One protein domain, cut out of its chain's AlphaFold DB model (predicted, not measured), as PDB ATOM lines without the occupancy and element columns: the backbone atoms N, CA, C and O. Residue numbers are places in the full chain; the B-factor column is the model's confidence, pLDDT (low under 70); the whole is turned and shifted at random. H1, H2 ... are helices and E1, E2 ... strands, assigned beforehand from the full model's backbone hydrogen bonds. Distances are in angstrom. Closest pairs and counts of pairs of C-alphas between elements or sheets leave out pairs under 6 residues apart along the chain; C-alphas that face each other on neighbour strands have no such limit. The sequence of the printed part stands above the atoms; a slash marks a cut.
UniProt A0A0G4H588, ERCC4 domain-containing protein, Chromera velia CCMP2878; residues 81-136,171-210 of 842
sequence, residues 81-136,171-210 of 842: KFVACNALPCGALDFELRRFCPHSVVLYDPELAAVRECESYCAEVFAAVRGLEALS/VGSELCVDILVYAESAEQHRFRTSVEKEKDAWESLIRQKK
ATOM      1  N   LYS A  81    -110.411 -62.294 127.916       53.62
ATOM      2  CA  LYS A  81    -110.379 -63.732 128.182       53.62
ATOM      3  C   LYS A  81    -111.597 -64.138 129.005       53.62
ATOM      4  O   LYS A  81    -111.813 -63.597 130.094       53.62
ATOM      5  N   PHE A  82    -112.334 -65.110 128.479       54.53
ATOM      6  CA  PHE A  82    -113.436 -65.792 129.146       54.53
ATOM      7  C   PHE A  82    -113.080 -67.265 129.335       54.53
ATOM      8  O   PHE A  82    -112.456 -67.863 128.458       54.53
ATOM      9  N   VAL A  83    -113.524 -67.854 130.442       61.09
ATOM     10  CA  VAL A  83    -113.573 -69.312 130.614       61.09
ATOM     11  C   VAL A  83    -115.040 -69.719 130.661       61.09
ATOM     12  O   VAL A  83    -115.806 -69.164 131.445       61.09
ATOM     13  N   ALA A  84    -115.426 -70.670 129.813       58.56
ATOM     14  CA  ALA A  84    -116.730 -71.318 129.854       58.56
ATOM     15  C   ALA A  84    -116.508 -72.811 130.108       58.56
ATOM     16  O   ALA A  84    -115.802 -73.466 129.341       58.56
ATOM     17  N   CYS A  85    -117.074 -73.338 131.193       62.09
ATOM     18  CA  CYS A  85    -116.860 -74.721 131.611       62.09
ATOM     19  C   CYS A  85    -118.153 -75.379 132.109       62.09
ATOM     20  O   CYS A  85    -118.907 -74.795 132.887       62.09
ATOM     21  N   ASN A  86    -118.350 -76.624 131.678       59.84
ATOM     22  CA  ASN A  86    -119.216 -77.606 132.329       59.84
ATOM     23  C   ASN A  86    -118.383 -78.366 133.380       59.84
ATOM     24  O   ASN A  86    -117.169 -78.464 133.198       59.84
ATOM     25  N   ALA A  87    -119.032 -78.892 134.424       55.88
ATOM     26  CA  ALA A  87    -118.528 -79.752 135.503       55.88
ATOM     27  C   ALA A  87    -117.119 -80.350 135.282       55.88
ATOM     28  O   ALA A  87    -116.947 -81.497 134.858       55.88
ATOM     29  N   LEU A  88    -116.095 -79.551 135.591       55.84
ATOM     30  CA  LEU A  88    -114.703 -79.987 135.596       55.84
ATOM     31  C   LEU A  88    -114.429 -80.811 136.867       55.84
ATOM     32  O   LEU A  88    -114.995 -80.508 137.920       55.84
ATOM     33  N   PRO A  89    -113.549 -81.829 136.817       58.28
ATOM     34  CA  PRO A  89    -113.097 -82.498 138.031       58.28
ATOM     35  C   PRO A  89    -112.404 -81.486 138.958       58.28
ATOM     36  O   PRO A  89    -111.636 -80.642 138.495       58.28
ATOM     37  N   CYS A  90    -112.690 -81.589 140.259       59.41
ATOM     38  CA  CYS A  90    -112.251 -80.662 141.310       59.41
ATOM     39  C   CYS A  90    -110.779 -80.226 141.162       59.41
ATOM     40  O   CYS A  90    -109.880 -81.068 141.087       59.41
ATOM     41  N   GLY A  91    -110.548 -78.911 141.125       62.19
ATOM     42  CA  GLY A  91    -109.239 -78.270 140.961       62.19
ATOM     43  C   GLY A  91    -108.821 -77.985 139.513       62.19
ATOM     44  O   GLY A  91    -107.852 -77.257 139.289       62.19
ATOM     45  N   ALA A  92    -109.523 -78.517 138.506       71.25
ATOM     46  CA  ALA A  92    -109.210 -78.221 137.105       71.25
ATOM     47  C   ALA A  92    -109.750 -76.855 136.636       71.25
ATOM     48  O   ALA A  92    -109.219 -76.309 135.668       71.25
ATOM     49  N   LEU A  93    -110.749 -76.271 137.316       77.06
ATOM     50  CA  LEU A  93    -111.168 -74.893 137.046       77.06
ATOM     51  C   LEU A  93    -110.166 -73.908 137.660       77.06
ATOM     52  O   LEU A  93    -109.690 -73.023 136.955       77.06
ATOM     53  N   ASP A  94    -109.773 -74.105 138.920       77.50
ATOM     54  CA  ASP A  94    -108.729 -73.333 139.607       77.50
ATOM     55  C   ASP A  94    -107.434 -73.217 138.774       77.50
ATOM     56  O   ASP A  94    -106.907 -72.114 138.593       77.50
ATOM     57  N   PHE A  95    -106.970 -74.317 138.168       77.25
ATOM     58  CA  PHE A  95    -105.814 -74.291 137.267       77.25
ATOM     59  C   PHE A  95    -106.011 -73.354 136.062       77.25
ATOM     60  O   PHE A  95    -105.138 -72.533 135.769       77.25
ATOM     61  N   GLU A  96    -107.150 -73.433 135.368       74.94
ATOM     62  CA  GLU A  96    -107.407 -72.600 134.185       74.94
ATOM     63  C   GLU A  96    -107.702 -71.132 134.553       74.94
ATOM     64  O   GLU A  96    -107.304 -70.227 133.813       74.94
ATOM     65  N   LEU A  97    -108.287 -70.862 135.730       78.06
ATOM     66  CA  LEU A  97    -108.401 -69.508 136.291       78.06
ATOM     67  C   LEU A  97    -107.011 -68.887 136.510       78.06
ATOM     68  O   LEU A  97    -106.752 -67.782 136.028       78.06
ATOM     69  N   ARG A  98    -106.087 -69.616 137.158       77.12
ATOM     70  CA  ARG A  98    -104.689 -69.184 137.374       77.12
ATOM     71  C   ARG A  98    -103.901 -69.019 136.074       77.12
ATOM     72  O   ARG A  98    -103.051 -68.136 135.987       77.12
ATOM     73  N   ARG A  99    -104.148 -69.867 135.072       71.88
ATOM     74  CA  ARG A  99    -103.423 -69.872 133.791       71.88
ATOM     75  C   ARG A  99    -103.859 -68.743 132.859       71.88
ATOM     76  O   ARG A  99    -103.008 -68.107 132.235       71.88
ATOM     77  N   PHE A 100    -105.165 -68.523 132.712       70.12
ATOM     78  CA  PHE A 100    -105.691 -67.528 131.775       70.12
ATOM     79  C   PHE A 100    -105.868 -66.142 132.400       70.12
ATOM     80  O   PHE A 100    -105.772 -65.154 131.666       70.12
ATOM     81  N   CYS A 101    -106.103 -66.067 133.716       70.62
ATOM     82  CA  CYS A 101    -106.559 -64.869 134.425       70.62
ATOM     83  C   CYS A 101    -107.741 -64.190 133.701       70.62
ATOM     84  O   CYS A 101    -107.591 -63.080 133.178       70.62
ATOM     85  N   PRO A 102    -108.900 -64.868 133.587       75.31
ATOM     86  CA  PRO A 102    -110.057 -64.327 132.884       75.31
ATOM     87  C   PRO A 102    -110.619 -63.082 133.580       75.31
ATOM     88  O   PRO A 102    -110.509 -62.922 134.793       75.31
ATOM     89  N   HIS A 103    -111.273 -62.218 132.801       70.31
ATOM     90  CA  HIS A 103    -112.027 -61.076 133.336       70.31
ATOM     91  C   HIS A 103    -113.483 -61.441 133.661       70.31
ATOM     92  O   HIS A 103    -114.138 -60.763 134.452       70.31
ATOM     93  N   SER A 104    -113.998 -62.499 133.032       75.88
ATOM     94  CA  SER A 104    -115.335 -63.034 133.262       75.88
ATOM     95  C   SER A 104    -115.339 -64.548 133.031       75.88
ATOM     96  O   SER A 104    -114.587 -65.065 132.202       75.88
ATOM     97  N   VAL A 105    -116.156 -65.261 133.799       79.50
ATOM     98  CA  VAL A 105    -116.291 -66.722 133.784       79.50
ATOM     99  C   VAL A 105    -117.767 -67.056 133.646       79.50
ATOM    100  O   VAL A 105    -118.597 -66.461 134.328       79.50
ATOM    101  N   VAL A 106    -118.089 -68.010 132.775       80.75
ATOM    102  CA  VAL A 106    -119.463 -68.448 132.516       80.75
ATOM    103  C   VAL A 106    -119.602 -69.908 132.937       80.75
ATOM    104  O   VAL A 106    -119.019 -70.802 132.320       80.75
ATOM    105  N   LEU A 107    -120.362 -70.148 134.005       81.94
ATOM    106  CA  LEU A 107    -120.639 -71.480 134.540       81.94
ATOM    107  C   LEU A 107    -121.992 -71.971 134.014       81.94
ATOM    108  O   LEU A 107    -122.989 -71.257 134.122       81.94
ATOM    109  N   TYR A 108    -122.033 -73.186 133.469       75.62
ATOM    110  CA  TYR A 108    -123.238 -73.835 132.941       75.62
ATOM    111  C   TYR A 108    -123.381 -75.216 133.598       75.62
ATOM    112  O   TYR A 108    -122.402 -75.959 133.626       75.62
ATOM    113  N   ASP A 109    -124.567 -75.520 134.139       72.75
ATOM    114  CA  ASP A 109    -124.803 -76.533 135.193       72.75
ATOM    115  C   ASP A 109    -123.841 -76.361 136.397       72.75
ATOM    116  O   ASP A 109    -122.803 -77.023 136.498       72.75
ATOM    117  N   PRO A 110    -124.112 -75.399 137.303       72.88
ATOM    118  CA  PRO A 110    -123.204 -75.069 138.392       72.88
ATOM    119  C   PRO A 110    -123.187 -76.156 139.473       72.88
ATOM    120  O   PRO A 110    -124.157 -76.355 140.204       72.88
ATOM    121  N   GLU A 111    -122.024 -76.770 139.684       80.25
ATOM    122  CA  GLU A 111    -121.734 -77.483 140.927       80.25
ATOM    123  C   GLU A 111    -121.103 -76.551 141.973       80.25
ATOM    124  O   GLU A 111    -120.337 -75.638 141.655       80.25
ATOM    125  N   LEU A 112    -121.390 -76.802 143.256       84.06
ATOM    126  CA  LEU A 112    -120.929 -75.967 144.375       84.06
ATOM    127  C   LEU A 112    -119.392 -75.901 144.495       84.06
ATOM    128  O   LEU A 112    -118.861 -74.913 144.999       84.06
ATOM    129  N   ALA A 113    -118.675 -76.909 143.989       83.81
ATOM    130  CA  ALA A 113    -117.215 -76.897 143.901       83.81
ATOM    131  C   ALA A 113    -116.696 -75.815 142.934       83.81
ATOM    132  O   ALA A 113    -115.838 -75.026 143.314       83.81
ATOM    133  N   ALA A 114    -117.269 -75.703 141.729       81.81
ATOM    134  CA  ALA A 114    -116.826 -74.738 140.717       81.81
ATOM    135  C   ALA A 114    -117.044 -73.278 141.160       81.81
ATOM    136  O   ALA A 114    -116.200 -72.414 140.913       81.81
ATOM    137  N   VAL A 115    -118.146 -73.010 141.873       84.31
ATOM    138  CA  VAL A 115    -118.400 -71.697 142.492       84.31
ATOM    139  C   VAL A 115    -117.314 -71.371 143.526       84.31
ATOM    140  O   VAL A 115    -116.766 -70.271 143.512       84.31
ATOM    141  N   ARG A 116    -116.930 -72.343 144.362       84.81
ATOM    142  CA  ARG A 116    -115.887 -72.181 145.386       84.81
ATOM    143  C   ARG A 116    -114.472 -72.063 144.830       84.81
ATOM    144  O   ARG A 116    -113.677 -71.313 145.388       84.81
ATOM    145  N   GLU A 117    -114.153 -72.734 143.725       84.50
ATOM    146  CA  GLU A 117    -112.885 -72.523 143.009       84.50
ATOM    147  C   GLU A 117    -112.787 -71.070 142.500       84.50
ATOM    148  O   GLU A 117    -111.747 -70.429 142.662       84.50
ATOM    149  N   CYS A 118    -113.896 -70.489 142.015       82.62
ATOM    150  CA  CYS A 118    -113.955 -69.062 141.675       82.62
ATOM    151  C   CYS A 118    -113.813 -68.148 142.909       82.62
ATOM    152  O   CYS A 118    -113.071 -67.167 142.859       82.62
ATOM    153  N   GLU A 119    -114.487 -68.452 144.025       83.56
ATOM    154  CA  GLU A 119    -114.373 -67.685 145.280       83.56
ATOM    155  C   GLU A 119    -112.943 -67.713 145.852       83.56
ATOM    156  O   GLU A 119    -112.426 -66.671 146.265       83.56
ATOM    157  N   SER A 120    -112.279 -68.874 145.822       83.75
ATOM    158  CA  SER A 120    -110.892 -69.050 146.272       83.75
ATOM    159  C   SER A 120    -109.914 -68.253 145.408       83.75
ATOM    160  O   SER A 120    -109.103 -67.489 145.934       83.75
ATOM    161  N   TYR A 121    -110.035 -68.354 144.080       82.69
ATOM    162  CA  TYR A 121    -109.234 -67.566 143.141       82.69
ATOM    163  C   TYR A 121    -109.411 -66.052 143.370       82.69
ATOM    164  O   TYR A 121    -108.427 -65.314 143.457       82.69
ATOM    165  N   CYS A 122    -110.650 -65.584 143.563       78.19
ATOM    166  CA  CYS A 122    -110.935 -64.188 143.914       78.19
ATOM    167  C   CYS A 122    -110.287 -63.759 145.240       78.19
ATOM    168  O   CYS A 122    -109.741 -62.656 145.326       78.19
ATOM    169  N   ALA A 123    -110.320 -64.611 146.269       76.88
ATOM    170  CA  ALA A 123    -109.710 -64.323 147.565       76.88
ATOM    171  C   ALA A 123    -108.176 -64.206 147.474       76.88
ATOM    172  O   ALA A 123    -107.600 -63.280 148.052       76.88
ATOM    173  N   GLU A 124    -107.520 -65.085 146.711       75.94
ATOM    174  CA  GLU A 124    -106.074 -65.022 146.460       75.94
ATOM    175  C   GLU A 124    -105.671 -63.767 145.675       75.94
ATOM    176  O   GLU A 124    -104.754 -63.050 146.086       75.94
ATOM    177  N   VAL A 125    -106.382 -63.452 144.585       72.88
ATOM    178  CA  VAL A 125    -106.142 -62.239 143.784       72.88
ATOM    179  C   VAL A 125    -106.308 -60.979 144.639       72.88
ATOM    180  O   VAL A 125    -105.448 -60.095 144.614       72.88
ATOM    181  N   PHE A 126    -107.362 -60.905 145.457       70.81
ATOM    182  CA  PHE A 126    -107.595 -59.766 146.347       70.81
ATOM    183  C   PHE A 126    -106.494 -59.617 147.410       70.81
ATOM    184  O   PHE A 126    -106.024 -58.505 147.666       70.81
ATOM    185  N   ALA A 127    -106.035 -60.725 148.002       69.06
ATOM    186  CA  ALA A 127    -104.929 -60.719 148.958       69.06
ATOM    187  C   ALA A 127    -103.606 -60.257 148.316       69.06
ATOM    188  O   ALA A 127    -102.865 -59.476 148.920       69.06
ATOM    189  N   ALA A 128    -103.331 -60.675 147.077       68.94
ATOM    190  CA  ALA A 128    -102.153 -60.254 146.326       68.94
ATOM    191  C   ALA A 128    -102.159 -58.749 146.002       68.94
ATOM    192  O   ALA A 128    -101.158 -58.066 146.238       68.94
ATOM    193  N   VAL A 129    -103.290 -58.211 145.527       66.81
ATOM    194  CA  VAL A 129    -103.447 -56.774 145.235       66.81
ATOM    195  C   VAL A 129    -103.253 -55.935 146.502       66.81
ATOM    196  O   VAL A 129    -102.432 -55.018 146.500       66.81
ATOM    197  N   ARG A 130    -103.888 -56.312 147.622       64.19
ATOM    198  CA  ARG A 130    -103.682 -55.669 148.938       64.19
ATOM    199  C   ARG A 130    -102.208 -55.648 149.364       64.19
ATOM    200  O   ARG A 130    -101.738 -54.656 149.922       64.19
ATOM    201  N   GLY A 131    -101.469 -56.731 149.107       61.81
ATOM    202  CA  GLY A 131    -100.033 -56.815 149.386       61.81
ATOM    203  C   GLY A 131     -99.203 -55.844 148.539       61.81
ATOM    204  O   GLY A 131     -98.324 -55.155 149.063       61.81
ATOM    205  N   LEU A 132     -99.513 -55.737 147.244       60.12
ATOM    206  CA  LEU A 132     -98.875 -54.796 146.318       60.12
ATOM    207  C   LEU A 132     -99.172 -53.329 146.680       60.12
ATOM    208  O   LEU A 132     -98.259 -52.502 146.668       60.12
ATOM    209  N   GLU A 133    -100.404 -53.005 147.075       60.00
ATOM    210  CA  GLU A 133    -100.798 -51.670 147.553       60.00
ATOM    211  C   GLU A 133    -100.055 -51.266 148.835       60.00
ATOM    212  O   GLU A 133     -99.555 -50.140 148.941       60.00
ATOM    213  N   ALA A 134     -99.912 -52.194 149.789       59.38
ATOM    214  CA  ALA A 134     -99.167 -51.966 151.025       59.38
ATOM    215  C   ALA A 134     -97.672 -51.708 150.754       59.38
ATOM    216  O   ALA A 134     -97.085 -50.794 151.337       59.38
ATOM    217  N   LEU A 135     -97.061 -52.457 149.829       56.62
ATOM    218  CA  LEU A 135     -95.671 -52.255 149.401       56.62
ATOM    219  C   LEU A 135     -95.482 -50.947 148.610       56.62
ATOM    220  O   LEU A 135     -94.500 -50.237 148.825       56.62
ATOM    221  N   SER A 136     -96.435 -50.594 147.742       56.88
ATOM    222  CA  SER A 136     -96.458 -49.331 146.984       56.88
ATOM    223  C   SER A 136     -96.584 -48.105 147.894       56.88
ATOM    224  O   SER A 136     -95.937 -47.081 147.662       56.88
ATOM    225  N   VAL A 171    -105.515 -53.488 138.458       43.56
ATOM    226  CA  VAL A 171    -105.881 -53.203 139.851       43.56
ATOM    227  C   VAL A 171    -107.268 -52.552 139.878       43.56
ATOM    228  O   VAL A 171    -107.429 -51.408 139.458       43.56
ATOM    229  N   GLY A 172    -108.267 -53.305 140.346       44.00
ATOM    230  CA  GLY A 172    -109.665 -52.873 140.430       44.00
ATOM    231  C   GLY A 172    -110.657 -53.571 139.487       44.00
ATOM    232  O   GLY A 172    -111.848 -53.289 139.595       44.00
ATOM    233  N   SER A 173    -110.245 -54.482 138.593       53.84
ATOM    234  CA  SER A 173    -111.219 -55.286 137.831       53.84
ATOM    235  C   SER A 173    -111.708 -56.498 138.632       53.84
ATOM    236  O   SER A 173    -110.987 -57.488 138.758       53.84
ATOM    237  N   GLU A 174    -112.937 -56.428 139.146       63.78
ATOM    238  CA  GLU A 174    -113.639 -57.568 139.754       63.78
ATOM    239  C   GLU A 174    -113.852 -58.704 138.733       63.78
ATOM    240  O   GLU A 174    -114.114 -58.447 137.555       63.78
ATOM    241  N   LEU A 175    -113.767 -59.964 139.180       73.19
ATOM    242  CA  LEU A 175    -114.099 -61.125 138.347       73.19
ATOM    243  C   LEU A 175    -115.621 -61.255 138.227       73.19
ATOM    244  O   LEU A 175    -116.304 -61.511 139.219       73.19
ATOM    245  N   CYS A 176    -116.156 -61.138 137.013       79.00
ATOM    246  CA  CYS A 176    -117.583 -61.343 136.779       79.00
ATOM    247  C   CYS A 176    -117.885 -62.835 136.545       79.00
ATOM    248  O   CYS A 176    -117.471 -63.390 135.529       79.00
ATOM    249  N   VAL A 177    -118.587 -63.488 137.477       80.25
ATOM    250  CA  VAL A 177    -118.991 -64.901 137.352       80.25
ATOM    251  C   VAL A 177    -120.482 -64.981 137.025       80.25
ATOM    252  O   VAL A 177    -121.328 -64.759 137.893       80.25
ATOM    253  N   ASP A 178    -120.800 -65.305 135.774       79.81
ATOM    254  CA  ASP A 178    -122.167 -65.508 135.296       79.81
ATOM    255  C   ASP A 178    -122.554 -66.987 135.413       79.81
ATOM    256  O   ASP A 178    -121.914 -67.868 134.839       79.81
ATOM    257  N   ILE A 179    -123.620 -67.264 136.164       82.06
ATOM    258  CA  ILE A 179    -124.141 -68.617 136.396       82.06
ATOM    259  C   ILE A 179    -125.406 -68.824 135.557       82.06
ATOM    260  O   ILE A 179    -126.427 -68.167 135.780       82.06
ATOM    261  N   LEU A 180    -125.339 -69.752 134.602       82.56
ATOM    262  CA  LEU A 180    -126.440 -70.155 133.729       82.56
ATOM    263  C   LEU A 180    -127.108 -71.409 134.302       82.56
ATOM    264  O   LEU A 180    -126.480 -72.455 134.458       82.56
ATOM    265  N   VAL A 181    -128.398 -71.279 134.612       80.06
ATOM    266  CA  VAL A 181    -129.257 -72.323 135.187       80.06
ATOM    267  C   VAL A 181    -130.640 -72.200 134.563       80.06
ATOM    268  O   VAL A 181    -131.217 -71.108 134.563       80.06
ATOM    269  N   TYR A 182    -131.208 -73.309 134.086       82.81
ATOM    270  CA  TYR A 182    -132.609 -73.340 133.670       82.81
ATOM    271  C   TYR A 182    -133.536 -73.178 134.882       82.81
ATOM    272  O   TYR A 182    -133.385 -73.870 135.891       82.81
ATOM    273  N   ALA A 183    -134.514 -72.275 134.793       83.38
ATOM    274  CA  ALA A 183    -135.510 -72.094 135.847       83.38
ATOM    275  C   ALA A 183    -136.389 -73.349 136.003       83.38
ATOM    276  O   ALA A 183    -136.751 -73.980 135.015       83.38
ATOM    277  N   GLU A 184    -136.718 -73.696 137.250       84.25
ATOM    278  CA  GLU A 184    -137.550 -74.852 137.635       84.25
ATOM    279  C   GLU A 184    -136.987 -76.220 137.183       84.25
ATOM    280  O   GLU A 184    -137.694 -77.226 137.144       84.25
ATOM    281  N   SER A 185    -135.684 -76.276 136.889       87.00
ATOM    282  CA  SER A 185    -134.989 -77.466 136.388       87.00
ATOM    283  C   SER A 185    -134.475 -78.412 137.481       87.00
ATOM    284  O   SER A 185    -134.305 -78.052 138.652       87.00
ATOM    285  N   ALA A 186    -134.138 -79.636 137.064       85.19
ATOM    286  CA  ALA A 186    -133.429 -80.602 137.901       85.19
ATOM    287  C   ALA A 186    -132.029 -80.106 138.316       85.19
ATOM    288  O   ALA A 186    -131.616 -80.366 139.443       85.19
ATOM    289  N   GLU A 187    -131.336 -79.355 137.453       81.69
ATOM    290  CA  GLU A 187    -130.042 -78.705 137.728       81.69
ATOM    291  C   GLU A 187    -130.182 -77.689 138.872       81.69
ATOM    292  O   GLU A 187    -129.505 -77.792 139.897       81.69
ATOM    293  N   GLN A 188    -131.153 -76.771 138.763       85.62
ATOM    294  CA  GLN A 188    -131.449 -75.783 139.805       85.62
ATOM    295  C   GLN A 188    -131.775 -76.462 141.141       85.62
ATOM    296  O   GLN A 188    -131.300 -76.030 142.194       85.62
ATOM    297  N   HIS A 189    -132.572 -77.534 141.108       88.12
ATOM    298  CA  HIS A 189    -132.921 -78.284 142.309       88.12
ATOM    299  C   HIS A 189    -131.714 -79.038 142.892       88.12
ATOM    300  O   HIS A 189    -131.549 -79.071 144.112       88.12
ATOM    301  N   ARG A 190    -130.853 -79.624 142.050       87.12
ATOM    302  CA  ARG A 190    -129.625 -80.323 142.454       87.12
ATOM    303  C   ARG A 190    -128.659 -79.363 143.146       87.12
ATOM    304  O   ARG A 190    -128.226 -79.658 144.259       87.12
ATOM    305  N   PHE A 191    -128.396 -78.200 142.546       86.62
ATOM    306  CA  PHE A 191    -127.551 -77.160 143.133       86.62
ATOM    307  C   PHE A 191    -128.128 -76.635 144.455       86.62
ATOM    308  O   PHE A 191    -127.444 -76.677 145.479       86.62
ATOM    309  N   ARG A 192    -129.409 -76.225 144.474       88.50
ATOM    310  CA  ARG A 192    -130.057 -75.694 145.686       88.50
ATOM    311  C   ARG A 192    -130.027 -76.706 146.833       88.50
ATOM    312  O   ARG A 192    -129.580 -76.369 147.922       88.50
ATOM    313  N   THR A 193    -130.397 -77.959 146.573       90.62
ATOM    314  CA  THR A 193    -130.373 -79.022 147.588       90.62
ATOM    315  C   THR A 193    -128.956 -79.419 148.010       90.62
ATOM    316  O   THR A 193    -128.783 -79.898 149.128       90.62
ATOM    317  N   SER A 194    -127.928 -79.198 147.185       88.38
ATOM    318  CA  SER A 194    -126.533 -79.342 147.622       88.38
ATOM    319  C   SER A 194    -126.144 -78.258 148.635       88.38
ATOM    320  O   SER A 194    -125.564 -78.578 149.669       88.38
ATOM    321  N   VAL A 195    -126.511 -76.997 148.372       90.25
ATOM    322  CA  VAL A 195    -126.273 -75.862 149.284       90.25
ATOM    323  C   VAL A 195    -127.057 -76.021 150.594       90.25
ATOM    324  O   VAL A 195    -126.493 -75.842 151.671       90.25
ATOM    325  N   GLU A 196    -128.334 -76.406 150.513       92.75
ATOM    326  CA  GLU A 196    -129.203 -76.662 151.673       92.75
ATOM    327  C   GLU A 196    -128.620 -77.776 152.567       92.75
ATOM    328  O   GLU A 196    -128.405 -77.558 153.759       92.75
ATOM    329  N   LYS A 197    -128.250 -78.930 151.987       92.94
ATOM    330  CA  LYS A 197    -127.638 -80.051 152.727       92.94
ATOM    331  C   LYS A 197    -126.322 -79.685 153.404       92.94
ATOM    332  O   LYS A 197    -126.061 -80.157 154.509       92.94
ATOM    333  N   GLU A 198    -125.475 -78.894 152.747       91.88
ATOM    334  CA  GLU A 198    -124.218 -78.472 153.358       91.88
ATOM    335  C   GLU A 198    -124.457 -77.492 154.515       91.88
ATOM    336  O   GLU A 198    -123.858 -77.659 155.580       91.88
ATOM    337  N   LYS A 199    -125.374 -76.525 154.362       93.62
ATOM    338  CA  LYS A 199    -125.763 -75.630 155.461       93.62
ATOM    339  C   LYS A 199    -126.269 -76.425 156.671       93.62
ATOM    340  O   LYS A 199    -125.774 -76.220 157.781       93.62
ATOM    341  N   ASP A 200    -127.181 -77.373 156.457       94.06
ATOM    342  CA  ASP A 200    -127.726 -78.229 157.517       94.06
ATOM    343  C   ASP A 200    -126.630 -79.044 158.227       94.06
ATOM    344  O   ASP A 200    -126.641 -79.180 159.456       94.06
ATOM    345  N   ALA A 201    -125.648 -79.554 157.472       92.06
ATOM    346  CA  ALA A 201    -124.505 -80.286 158.013       92.06
ATOM    347  C   ALA A 201    -123.607 -79.394 158.888       92.06
ATOM    348  O   ALA A 201    -123.281 -79.779 160.013       92.06
ATOM    349  N   TRP A 202    -123.262 -78.183 158.432       93.62
ATOM    350  CA  TRP A 202    -122.495 -77.220 159.232       93.62
ATOM    351  C   TRP A 202    -123.241 -76.793 160.497       93.62
ATOM    352  O   TRP A 202    -122.660 -76.800 161.583       93.62
ATOM    353  N   GLU A 203    -124.538 -76.493 160.407       93.19
ATOM    354  CA  GLU A 203    -125.349 -76.170 161.584       93.19
ATOM    355  C   GLU A 203    -125.461 -77.350 162.559       93.19
ATOM    356  O   GLU A 203    -125.533 -77.144 163.773       93.19
ATOM    357  N   SER A 204    -125.481 -78.590 162.063       90.50
ATOM    358  CA  SER A 204    -125.447 -79.800 162.894       90.50
ATOM    359  C   SER A 204    -124.106 -79.940 163.626       90.50
ATOM    360  O   SER A 204    -124.088 -80.107 164.847       90.50
ATOM    361  N   LEU A 205    -122.979 -79.759 162.927       90.38
ATOM    362  CA  LEU A 205    -121.637 -79.779 163.522       90.38
ATOM    363  C   LEU A 205    -121.439 -78.660 164.556       90.38
ATOM    364  O   LEU A 205    -120.870 -78.903 165.620       90.38
ATOM    365  N   ILE A 206    -121.944 -77.450 164.296       90.06
ATOM    366  CA  ILE A 206    -121.905 -76.326 165.246       90.06
ATOM    367  C   ILE A 206    -122.733 -76.648 166.500       90.06
ATOM    368  O   ILE A 206    -122.262 -76.422 167.618       90.06
ATOM    369  N   ARG A 207    -123.931 -77.231 166.337       86.94
ATOM    370  CA  ARG A 207    -124.763 -77.709 167.455       86.94
ATOM    371  C   ARG A 207    -124.040 -78.784 168.268       86.94
ATOM    372  O   ARG A 207    -123.903 -78.618 169.475       86.94
ATOM    373  N   GLN A 208    -123.514 -79.832 167.637       85.56
ATOM    374  CA  GLN A 208    -122.769 -80.892 168.330       85.56
ATOM    375  C   GLN A 208    -121.540 -80.337 169.068       85.56
ATOM    376  O   GLN A 208    -121.356 -80.610 170.252       85.56
ATOM    377  N   LYS A 209    -120.747 -79.475 168.419       86.88
ATOM    378  CA  LYS A 209    -119.559 -78.841 169.011       86.88
ATOM    379  C   LYS A 209    -119.877 -77.980 170.238       86.88
ATOM    380  O   LYS A 209    -119.077 -77.956 171.167       86.88
ATOM    381  N   LYS A 210    -121.042 -77.320 170.281       80.62
ATOM    382  CA  LYS A 210    -121.520 -76.581 171.467       80.62
ATOM    383  C   LYS A 210    -121.687 -77.492 172.692       80.62
ATOM    384  O   LYS A 210    -121.476 -77.036 173.811       80.62
TER     385      LYS A 210
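AT A GLANCE: This is residues 81 to 136 and 171 to 210 of the 842 residues of the protein "ERCC4 domain-containing protein" of Chromera velia CCMP2878 (UniProt A0A0G4H588). H1 packs on E1 of a small parallel sheet, E1 E2 E3; long H2 grazes the sheet and runs out beyond it. Long H3 meets H2 at Leu 112, and residues 199 to 210 stick out. The printed part has 96 residues, with three named helices and three named strands in the order E1 H1 E2 H2 E3 H3; the class is mostly helix, and the whole is loose, with a radius of gyration of the C-alphas of 16.2 A and spans of 45 by 39 by 22 A.

IN THESE COORDINATES: E1 is residues 82 to 85, from C-alpha 82 (-113.436, -65.792, 129.146); H1 92 to 100; E2 104 to 108; H2 112 to 136, 36.3 A; E3 176 to 180; H3 186 to 210, 35.8 A, ending at C-alpha 210 (-121.520, -76.581, 171.467).

HOW THE PARTS SIT: Within hydrogen-bond range are N 106 and O 83 of E1 and E2, 2.9 A, and N 180 and O 107 of E2 and E3, 2.8 A. E1, H1, E2 form a right-handed strand-helix-strand unit, parallel neighbours with a helix between. H2 touches H1 with residues 114 to 121 alone; closest C-alphas Asp 94 and Glu 117, 5.4 A. H2 and H3 only just touch, with 3 pairs of C-alphas within 8 A, closest Leu 112 and Phe 191, 6.8 A. Every O i to N i+4 pair is within range in H2 and H3, 4 of 5 in H1.

THE WHOLE: Across the cut, residues 137 to 170, C-alphas 136 and 171 are 12.4 A apart. Of the links printed whole, none is long. Residues 81 to 91, 127 to 136 and 171 to 174 have pLDDT under 70.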